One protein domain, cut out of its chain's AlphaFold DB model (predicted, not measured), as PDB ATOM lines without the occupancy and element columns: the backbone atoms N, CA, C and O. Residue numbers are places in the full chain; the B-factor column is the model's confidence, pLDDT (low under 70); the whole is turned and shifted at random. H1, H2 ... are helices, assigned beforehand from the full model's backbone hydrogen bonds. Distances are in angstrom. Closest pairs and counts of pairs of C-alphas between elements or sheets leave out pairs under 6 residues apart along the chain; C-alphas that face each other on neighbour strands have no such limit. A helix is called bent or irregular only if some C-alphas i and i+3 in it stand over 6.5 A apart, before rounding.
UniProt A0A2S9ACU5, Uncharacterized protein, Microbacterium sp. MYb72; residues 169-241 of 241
ATOM      1  N   PHE A 169     144.714 125.750 169.491       94.94
ATOM      2  CA  PHE A 169     145.542 126.594 168.630       94.94
ATOM      3  C   PHE A 169     145.290 126.386 167.133       94.94
ATOM      4  O   PHE A 169     145.314 127.345 166.369       94.94
ATOM      5  N   LEU A 170     145.071 125.144 166.686       92.88
ATOM      6  CA  LEU A 170     144.973 124.845 165.254       92.88
ATOM      7  C   LEU A 170     143.652 125.322 164.653       92.88
ATOM      8  O   LEU A 170     143.665 125.994 163.627       92.88
ATOM      9  N   GLN A 171     142.536 124.957 165.273       95.25
ATOM     10  CA  GLN A 171     141.181 125.217 164.791       95.25
ATOM     11  C   GLN A 171     140.178 124.938 165.918       95.25
ATOM     12  O   GLN A 171     140.495 124.137 166.800       95.25
ATOM     13  N   PRO A 172     138.969 125.523 165.894       95.94
ATOM     14  CA  PRO A 172     137.929 125.168 166.848       95.94
ATOM     15  C   PRO A 172     137.525 123.690 166.688       95.94
ATOM     16  O   PRO A 172     137.695 123.117 165.608       95.94
ATOM     17  N   PRO A 173     136.967 123.058 167.731       94.06
ATOM     18  CA  PRO A 173     136.755 121.608 167.750       94.06
ATOM     19  C   PRO A 173     135.896 121.054 166.615       94.06
ATOM     20  O   PRO A 173     136.210 119.996 166.076       94.06
ATOM     21  N   ASP A 174     134.842 121.776 166.232       95.38
ATOM     22  CA  ASP A 174     133.924 121.369 165.159       95.38
ATOM     23  C   ASP A 174     134.148 122.171 163.877       95.38
ATOM     24  O   ASP A 174     133.212 122.395 163.108       95.38
ATOM     25  N   ALA A 175     135.379 122.649 163.664       96.06
ATOM     26  CA  ALA A 175     135.757 123.349 162.447       96.06
ATOM     27  C   ALA A 175     135.284 122.565 161.205       96.06
ATOM     28  O   ALA A 175     135.617 121.383 161.066       96.06
ATOM     29  N   PRO A 176     134.513 123.192 160.298       95.38
ATOM     30  CA  PRO A 176     134.052 122.521 159.091       95.38
ATOM     31  C   PRO A 176     135.217 122.259 158.131       95.38
ATOM     32  O   PRO A 176     136.288 122.862 158.226       95.38
ATOM     33  N   GLU A 177     134.991 121.398 157.139       94.62
ATOM     34  CA  GLU A 177     135.931 121.249 156.028       94.62
ATOM     35  C   GLU A 177     136.191 122.606 155.345       94.62
ATOM     36  O   GLU A 177     135.292 123.435 155.193       94.62
ATOM     37  N   GLY A 178     137.444 122.852 154.950       94.00
ATOM     38  CA  GLY A 178     137.852 124.126 154.350       94.00
ATOM     39  C   GLY A 178     137.992 125.283 155.348       94.00
ATOM     40  O   GLY A 178     138.078 126.444 154.926       94.00
ATOM     41  N   PHE A 179     138.025 124.991 156.655       96.69
ATOM     42  CA  PHE A 179     138.238 125.987 157.701       96.69
ATOM     43  C   PHE A 179     139.463 126.868 157.427       96.69
ATOM     44  O   PHE A 179     140.539 126.406 157.043       96.69
ATOM     45  N   GLN A 180     139.300 128.171 157.658       95.94
ATOM     46  CA  GLN A 180     140.341 129.171 157.441       95.94
ATOM     47  C   GLN A 180     141.351 129.163 158.598       95.94
ATOM     48  O   GLN A 180     141.374 130.058 159.444       95.94
ATOM     49  N   GLN A 181     142.207 128.140 158.617       95.00
ATOM     50  CA  GLN A 181     143.150 127.872 159.703       95.00
ATOM     51  C   GLN A 181     144.163 129.006 159.925       95.00
ATOM     52  O   GLN A 181     144.440 129.384 161.062       95.00
ATOM     53  N   ILE A 182     144.714 129.577 158.847       94.88
ATOM     54  CA  ILE A 182     145.745 130.621 158.945       94.88
ATOM     55  C   ILE A 182     145.197 131.887 159.630       94.88
ATOM     56  O   ILE A 182     145.808 132.317 160.613       94.88
ATOM     57  N   PRO A 183     144.058 132.472 159.192       96.44
ATOM     58  CA  PRO A 183     143.439 133.590 159.903       96.44
ATOM     59  C   PRO A 183     143.115 133.286 161.368       96.44
ATOM     60  O   PRO A 183     143.354 134.134 162.225       96.44
ATOM     61  N   TYR A 184     142.627 132.077 161.660       97.38
ATOM     62  CA  TYR A 184     142.320 131.656 163.026       97.38
ATOM     63  C   TYR A 184     143.570 131.662 163.910       97.38
ATOM     64  O   TYR A 184     143.617 132.358 164.921       97.38
ATOM     65  N   GLN A 185     144.625 130.964 163.486       96.06
ATOM     66  CA  GLN A 185     145.883 130.888 164.226       96.06
ATOM     67  C   GLN A 185     146.523 132.262 164.422       96.06
ATOM     68  O   GLN A 185     147.051 132.546 165.493       96.06
ATOM     69  N   GLN A 186     146.470 133.132 163.409       96.38
ATOM     70  CA  GLN A 186     146.973 134.497 163.538       96.38
ATOM     71  C   GLN A 186     146.209 135.265 164.624       96.38
ATOM     72  O   GLN A 186     146.827 135.897 165.480       96.38
ATOM     73  N   ALA A 187     144.880 135.154 164.639       97.62
ATOM     74  CA  ALA A 187     144.056 135.790 165.654       97.62
ATOM     75  C   ALA A 187     144.306 135.213 167.057       97.62
ATOM     76  O   ALA A 187     144.364 135.978 168.013       97.62
ATOM     77  N   ILE A 188     144.538 133.903 167.195       97.75
ATOM     78  CA  ILE A 188     144.920 133.280 168.473       97.75
ATOM     79  C   ILE A 188     146.287 133.789 168.968       97.75
ATOM     80  O   ILE A 188     146.415 134.162 170.135       97.75
ATOM     81  N   VAL A 189     147.291 133.901 168.089       96.12
ATOM     82  CA  VAL A 189     148.596 134.500 168.436       96.12
ATOM     83  C   VAL A 189     148.433 135.956 168.885       96.12
ATOM     84  O   VAL A 189     149.095 136.400 169.827       96.12
ATOM     85  N   ASP A 190     147.559 136.718 168.232       96.75
ATOM     86  CA  ASP A 190     147.318 138.113 168.594       96.75
ATOM     87  C   ASP A 190     146.515 138.240 169.904       96.75
ATOM     88  O   ASP A 190     146.824 139.121 170.712       96.75
ATOM     89  N   MET A 191     145.587 137.314 170.191       97.94
ATOM     90  CA  MET A 191     144.939 137.184 171.507       97.94
ATOM     91  C   MET A 191     145.968 136.924 172.604       97.94
ATOM     92  O   MET A 191     145.970 137.630 173.611       97.94
ATOM     93  N   ARG A 192     146.885 135.970 172.394       95.69
ATOM     94  CA  ARG A 192     147.983 135.670 173.322       95.69
ATOM     95  C   ARG A 192     148.837 136.903 173.606       95.69
ATOM     96  O   ARG A 192     149.116 137.223 174.761       95.69
ATOM     97  N   LYS A 193     149.263 137.623 172.562       94.56
ATOM     98  CA  LYS A 193     150.059 138.855 172.713       94.56
ATOM     99  C   LYS A 193     149.310 139.908 173.528       94.56
ATOM    100  O   LYS A 193     149.898 140.488 174.439       94.56
ATOM    101  N   ALA A 194     148.031 140.130 173.230       97.12
ATOM    102  CA  ALA A 194     147.193 141.076 173.961       97.12
ATOM    103  C   ALA A 194     146.996 140.654 175.428       97.12
ATOM    104  O   ALA A 194     147.160 141.481 176.326       97.12
ATOM    105  N   ALA A 195     146.761 139.366 175.693       96.25
ATOM    106  CA  ALA A 195     146.668 138.820 177.045       96.25
ATOM    107  C   ALA A 195     147.971 139.040 177.829       96.25
ATOM    108  O   ALA A 195     147.960 139.536 178.957       96.25
ATOM    109  N   ASN A 196     149.123 138.747 177.223       92.94
ATOM    110  CA  ASN A 196     150.427 138.981 177.843       92.94
ATOM    111  C   ASN A 196     150.649 140.470 178.151       92.94
ATOM    112  O   ASN A 196     151.071 140.805 179.260       92.94
ATOM    113  N   ALA A 197     150.253 141.363 177.240       95.38
ATOM    114  CA  ALA A 197     150.303 142.813 177.428       95.38
ATOM    115  C   ALA A 197     149.280 143.363 178.445       95.38
ATOM    116  O   ALA A 197     149.396 144.514 178.855       95.38
ATOM    117  N   GLY A 198     148.296 142.566 178.870       96.94
ATOM    118  CA  GLY A 198     147.220 143.030 179.749       96.94
ATOM    119  C   GLY A 198     146.117 143.821 179.038       96.94
ATOM    120  O   GLY A 198     145.324 144.487 179.699       96.94
ATOM    121  N   ASP A 199     146.058 143.768 177.708       98.31
ATOM    122  CA  ASP A 199     145.160 144.575 176.880       98.31
ATOM    123  C   ASP A 199     143.870 143.813 176.537       98.31
ATOM    124  O   ASP A 199     143.681 143.295 175.430       98.31
ATOM    125  N   VAL A 200     142.965 143.742 177.517       98.38
ATOM    126  CA  VAL A 200     141.669 143.054 177.383       98.38
ATOM    127  C   VAL A 200     140.798 143.688 176.292       98.38
ATOM    128  O   VAL A 200     140.054 142.988 175.608       98.38
ATOM    129  N   ASP A 201     140.907 144.997 176.057       98.56
ATOM    130  CA  ASP A 201     140.120 145.666 175.018       98.56
ATOM    131  C   ASP A 201     140.570 145.260 173.615       98.56
ATOM    132  O   ASP A 201     139.736 145.077 172.722       98.56
ATOM    133  N   THR A 202     141.874 145.081 173.395       98.62
ATOM    134  CA  THR A 202     142.380 144.471 172.160       98.62
ATOM    135  C   THR A 202     141.883 143.037 172.013       98.62
ATOM    136  O   THR A 202     141.414 142.692 170.927       98.62
ATOM    137  N   MET A 203     141.888 142.237 173.084       98.69
ATOM    138  CA  MET A 203     141.352 140.869 173.043       98.69
ATOM    139  C   MET A 203     139.877 140.848 172.627       98.69
ATOM    140  O   MET A 203     139.510 140.145 171.689       98.69
ATOM    141  N   ARG A 204     139.035 141.685 173.243       98.69
ATOM    142  CA  ARG A 204     137.614 141.819 172.876       98.69
ATOM    143  C   ARG A 204     137.439 142.201 171.409       98.69
ATOM    144  O   ARG A 204     136.595 141.635 170.721       98.69
ATOM    145  N   ARG A 205     138.261 143.119 170.885       98.69
ATOM    146  CA  ARG A 205     138.203 143.502 169.463       98.69
ATOM    147  C   ARG A 205     138.580 142.355 168.528       98.69
ATOM    148  O   ARG A 205     137.893 142.184 167.525       98.69
ATOM    149  N   ILE A 206     139.646 141.608 168.824       98.56
ATOM    150  CA  ILE A 206     140.055 140.438 168.027       98.56
ATOM    151  C   ILE A 206     138.959 139.370 168.074       98.56
ATOM    152  O   ILE A 206     138.567 138.840 167.034       98.56
ATOM    153  N   TRP A 207     138.411 139.115 169.263       98.44
ATOM    154  CA  TRP A 207     137.313 138.181 169.460       98.44
ATOM    155  C   TRP A 207     136.102 138.535 168.596       98.44
ATOM    156  O   TRP A 207     135.746 137.775 167.700       98.44
ATOM    157  N   THR A 208     135.521 139.722 168.782       98.25
ATOM    158  CA  THR A 208     134.298 140.130 168.075       98.25
ATOM    159  C   THR A 208     134.489 140.232 166.562       98.25
ATOM    160  O   THR A 208     133.576 139.906 165.808       98.25
ATOM    161  N   LYS A 209     135.646 140.717 166.093       97.56
ATOM    162  CA  LYS A 209     135.863 140.976 164.659       97.56
ATOM    163  C   LYS A 209     136.378 139.774 163.881       97.56
ATOM    164  O   LYS A 209     136.280 139.787 162.655       97.56
ATOM    165  N   THR A 210     136.982 138.800 164.553       96.88
ATOM    166  CA  THR A 210     137.709 137.727 163.872       96.88
ATOM    167  C   THR A 210     137.364 136.363 164.429       96.88
ATOM    168  O   THR A 210     136.885 135.544 163.661       96.88
ATOM    169  N   LEU A 211     137.570 136.105 165.723       97.81
ATOM    170  CA  LEU A 211     137.464 134.739 166.246       97.81
ATOM    171  C   LEU A 211     136.026 134.269 166.459       97.81
ATOM    172  O   LEU A 211     135.712 133.169 166.024       97.81
ATOM    173  N   ALA A 212     135.148 135.065 167.075       97.75
ATOM    174  CA  ALA A 212     133.798 134.620 167.441       97.75
ATOM    175  C   ALA A 212     133.005 134.027 166.255       97.75
ATOM    176  O   ALA A 212     132.468 132.931 166.401       97.75
ATOM    177  N   PRO A 213     132.995 134.643 165.051       96.69
ATOM    178  CA  PRO A 213     132.300 134.081 163.887       96.69
ATOM    179  C   PRO A 213     132.912 132.780 163.342       96.69
ATOM    180  O   PRO A 213     132.318 132.146 162.473       96.69
ATOM    181  N   MET A 214     134.117 132.408 163.785       97.12
ATOM    182  CA  MET A 214     134.817 131.201 163.345       97.12
ATOM    183  C   MET A 214     134.469 129.974 164.193       97.12
ATOM    184  O   MET A 214     134.820 128.872 163.782       97.12
ATOM    185  N   PHE A 215     133.793 130.139 165.337       96.88
ATOM    186  CA  PHE A 215     133.343 129.034 166.189       96.88
ATOM    187  C   PHE A 215     131.986 128.506 165.703       96.88
ATOM    188  O   PHE A 215     130.999 129.235 165.761       96.88
ATOM    189  N   PRO A 216     131.898 127.243 165.244       95.50
ATOM    190  CA  PRO A 216     130.641 126.689 164.728       95.50
ATOM    191  C   PRO A 216     129.617 126.376 165.825       95.50
ATOM    192  O   PRO A 216     128.420 126.322 165.555       95.50
ATOM    193  N   VAL A 217     130.090 126.154 167.054       96.19
ATOM    194  CA  VAL A 217     129.257 125.857 168.221       96.19
ATOM    195  C   VAL A 217     129.145 127.101 169.095       96.19
ATOM    196  O   VAL A 217     130.130 127.553 169.676       96.19
ATOM    197  N   GLU A 218     127.923 127.619 169.216       96.19
ATOM    198  CA  GLU A 218     127.606 128.835 169.980       96.19
ATOM    199  C   GLU A 218     128.042 128.725 171.448       96.19
ATOM    200  O   GLU A 218     128.655 129.643 171.976       96.19
ATOM    201  N   ALA A 219     127.858 127.557 172.073       96.69
ATOM    202  CA  ALA A 219     128.252 127.335 173.464       96.69
ATOM    203  C   ALA A 219     129.762 127.533 173.726       96.69
ATOM    204  O   ALA A 219     130.134 128.016 174.796       96.69
ATOM    205  N   ASP A 220     130.636 127.197 172.768       96.31
ATOM    206  CA  ASP A 220     132.079 127.431 172.912       96.31
ATOM    207  C   ASP A 220     132.401 128.930 172.789       96.31
ATOM    208  O   ASP A 220     133.231 129.461 173.531       96.31
ATOM    209  N   ALA A 221     131.721 129.626 171.873       97.38
ATOM    210  CA  ALA A 221     131.870 131.066 171.690       97.38
ATOM    211  C   ALA A 221     131.355 131.853 172.909       97.38
ATOM    212  O   ALA A 221     132.008 132.798 173.363       97.38
ATOM    213  N   ASP A 222     130.223 131.446 173.479       97.88
ATOM    214  CA  ASP A 222     129.644 132.043 174.683       97.88
ATOM    215  C   ASP A 222     130.549 131.846 175.897       97.88
ATOM    216  O   ASP A 222     130.764 132.780 176.672       97.88
ATOM    217  N   LEU A 223     131.147 130.657 176.031       96.94
ATOM    218  CA  LEU A 223     132.118 130.375 177.082       96.94
ATOM    219  C   LEU A 223     133.305 131.345 177.011       96.94
ATOM    220  O   LEU A 223     133.642 131.968 178.015       96.94
ATOM    221  N   ILE A 224     133.919 131.517 175.838       97.88
ATOM    222  CA  ILE A 224     135.050 132.446 175.664       97.88
ATOM    223  C   ILE A 224     134.607 133.896 175.920       97.88
ATOM    224  O   ILE A 224     135.310 134.650 176.600       97.88
ATOM    225  N   SER A 225     133.423 134.275 175.431       98.44
ATOM    226  CA  SER A 225     132.848 135.611 175.637       98.44
ATOM    227  C   SER A 225     132.673 135.925 177.122       98.44
ATOM    228  O   SER A 225     133.093 136.988 177.569       98.44
ATOM    229  N   ALA A 226     132.185 134.974 177.924       98.38
ATOM    230  CA  ALA A 226     132.010 135.157 179.363       98.38
ATOM    231  C   ALA A 226     133.329 135.480 180.095       98.38
ATOM    232  O   ALA A 226     133.352 136.322 180.996       98.38
ATOM    233  N   PHE A 227     134.448 134.863 179.699       98.25
ATOM    234  CA  PHE A 227     135.761 135.190 180.267       98.25
ATOM    235  C   PHE A 227     136.270 136.566 179.825       98.25
ATOM    236  O   PHE A 227     136.864 137.291 180.628       98.25
ATOM    237  N   LEU A 228     136.037 136.946 178.567       98.38
ATOM    238  CA  LEU A 228     136.393 138.271 178.052       98.38
ATOM    239  C   LEU A 228     135.565 139.384 178.708       98.38
ATOM    240  O   LEU A 228     136.094 140.464 178.990       98.38
ATOM    241  N   ASP A 229     134.294 139.122 178.993       98.38
ATOM    242  CA  ASP A 229     133.404 140.042 179.698       98.38
ATOM    243  C   ASP A 229     133.824 140.201 181.159       98.38
ATOM    244  O   ASP A 229     133.946 141.329 181.641       98.38
ATOM    245  N   ALA A 230     134.156 139.094 181.833       98.19
ATOM    246  CA  ALA A 230     134.711 139.120 183.186       98.19
ATOM    247  C   ALA A 230     136.043 139.887 183.260       98.19
ATOM    248  O   ALA A 230     136.333 140.522 184.272       98.19
ATOM    249  N   GLY A 231     136.852 139.842 182.195       97.56
ATOM    250  CA  GLY A 231     138.083 140.626 182.072       97.56
ATOM    251  C   GLY A 231     139.199 140.216 183.039       97.56
ATOM    252  O   GLY A 231     140.138 140.985 183.246       97.56
ATOM    253  N   ASP A 232     139.117 139.022 183.632       97.69
ATOM    254  CA  ASP A 232     140.162 138.479 184.500       97.69
ATOM    255  C   ASP A 232     141.399 138.141 183.663       97.69
ATOM    256  O   ASP A 232     141.485 137.095 183.013       97.69
ATOM    257  N   ILE A 233     142.373 139.050 183.674       96.38
ATOM    258  CA  ILE A 233     143.568 138.925 182.845       96.38
ATOM    259  C   ILE A 233     144.407 137.689 183.184       96.38
ATOM    260  O   ILE A 233     145.083 137.147 182.311       96.38
ATOM    261  N   THR A 234     144.366 137.205 184.426       94.50
ATOM    262  CA  THR A 234     145.121 136.013 184.830       94.50
ATOM    263  C   THR A 234     144.564 134.779 184.130       94.50
ATOM    264  O   THR A 234     145.339 134.009 183.553       94.50
ATOM    265  N   LYS A 235     143.232 134.649 184.106       96.06
ATOM    266  CA  LYS A 235     142.526 133.575 183.395       96.06
ATOM    267  C   LYS A 235     142.625 133.732 181.884       96.06
ATOM    268  O   LYS A 235     142.909 132.767 181.191       96.06
ATOM    269  N   LEU A 236     142.484 134.947 181.359       97.00
ATOM    270  CA  LEU A 236     142.625 135.207 179.921       97.00
ATOM    271  C   LEU A 236     144.029 134.862 179.404       97.00
ATOM    272  O   LEU A 236     144.169 134.296 178.323       97.00
ATOM    273  N   ARG A 237     145.076 135.117 180.196       94.12
ATOM    274  CA  ARG A 237     146.433 134.656 179.879       94.12
ATOM    275  C   ARG A 237     146.606 133.147 179.967       94.12
ATOM    276  O   ARG A 237     147.617 132.680 179.474       94.12
ATOM    277  N   GLN A 238     145.760 132.409 180.684       93.44
ATOM    278  CA  GLN A 238     145.784 130.938 180.680       93.44
ATOM    279  C   GLN A 238     145.033 130.395 179.464       93.44
ATOM    280  O   GLN A 238     145.542 129.523 178.765       93.44
ATOM    281  N   MET A 239     143.885 131.004 179.157       95.94
ATOM    282  CA  MET A 239     143.031 130.647 178.030       95.94
ATOM    283  C   MET A 239     143.739 130.721 176.678       95.94
ATOM    284  O   MET A 239     143.538 129.855 175.828       95.94
ATOM    285  N   PHE A 240     144.576 131.746 176.510       93.75
ATOM    286  CA  PHE A 240     145.387 131.987 175.315       93.75
ATOM    287  C   PHE A 240     146.894 131.874 175.613       93.75
ATOM    288  O   PHE A 240     147.687 132.544 174.953       93.75
ATOM    289  N   ALA A 241     147.279 131.113 176.651       78.81
ATOM    290  CA  ALA A 241     148.680 130.933 177.060       78.81
ATOM    291  C   ALA A 241     149.487 130.240 175.992       78.81
ATOM    292  O   ALA A 241     148.987 129.189 175.550       78.81
TER     293      ALA A 241
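What this domain is: This is residues 169 to 241 of the 241 residues of an uncharacterized protein of Microbacterium sp. MYb72 (UniProt A0A2S9ACU5). Three helices, H1, H2 and H3, run nearly along one another in alternating directions, with H2 at the corner between the other two; the short H4 folds back over the open side between H1 and H3, at the end where these two finish. The residues before H1, 169 to 180, make a long loop: it starts at Phe 169, whose C-alpha is 10.0 A from that of Ala 241 just after H4, runs out past the start of H1 around Glu 177, and turns back into H1. The printed part has 73 residues with four named helices, in the order H1, H2, H3, H4, and no named strand; the class is all helix. The whole is compact, with a radius of gyration of the C-alphas of 11.5 A, and its spans are 34 by 22 by 19 A.

How they stand to each other: Residues 169 to 180 hold no named element; their C-alphas lie 10 to 20 A from the mean of all C-alphas. H1, residues 181 to 197, touches H2, residues 200 to 214; their closest C-alphas, those of Met 191 and Met 203, are 5.4 A apart. The two form a helical hairpin, at a shallow tilt of 16 degrees, opposite ways. H2 and H3, residues 218 to 230, form a second helical hairpin, at a shallow tilt of 6 degrees, opposite ways. They touch, with the C-alphas of Ala 212 and Ala 221 the closest at 5.9 A. H1 and H3 are apart. H4, residues 233 to 239, touches H1 at residues 192 to 196 alone; the closest C-alphas are those of Ala 195 and Arg 237, 5.0 A apart. H1 and H4 run opposite ways at a shallow tilt of 29 degrees. H3, with residues 227 to 228 alone, and H4 touch only at the corner by their link, and only just, with 3 pairs of C-alphas within 8 A; the closest are those of Phe 227 and Leu 236, 6.9 A apart. H2 and H4 are close but not clearly touching, with the C-alphas of Val 200 and Ile 233 the closest at 7.1 A. In H1, H3 and H4 every O i to N i+4 pair is within hydrogen-bond range; in H2 8 of 11 are.

Where its parts are: H1 begins with C-alpha 181 at (143.150, 127.872, 159.703) and is 24.3 A long from first to last C-alpha. H2 is 19.6 A long and begins with C-alpha 200 at (141.669, 143.054, 177.383); it is irregular, with C-alphas 209 and 212 standing 7.2 A apart. H3 is 18.2 A long. H4, of 7 residues and 9.6 A, ends with C-alpha 239 at (143.031, 130.647, 178.030).

The domain as a whole: The outline is elongated, only just, and the two C-alphas farthest apart are those of Glu 177 and Gly 198, at 34.1 A. The three links between helices are tight, and the printed part has no cut. It ends at Ala 241, the chain's last residue, whose C-alpha is 10.0 A from that of Phe 169. The mean pLDDT of the printed part is 96.4, and no printed residue is under 70.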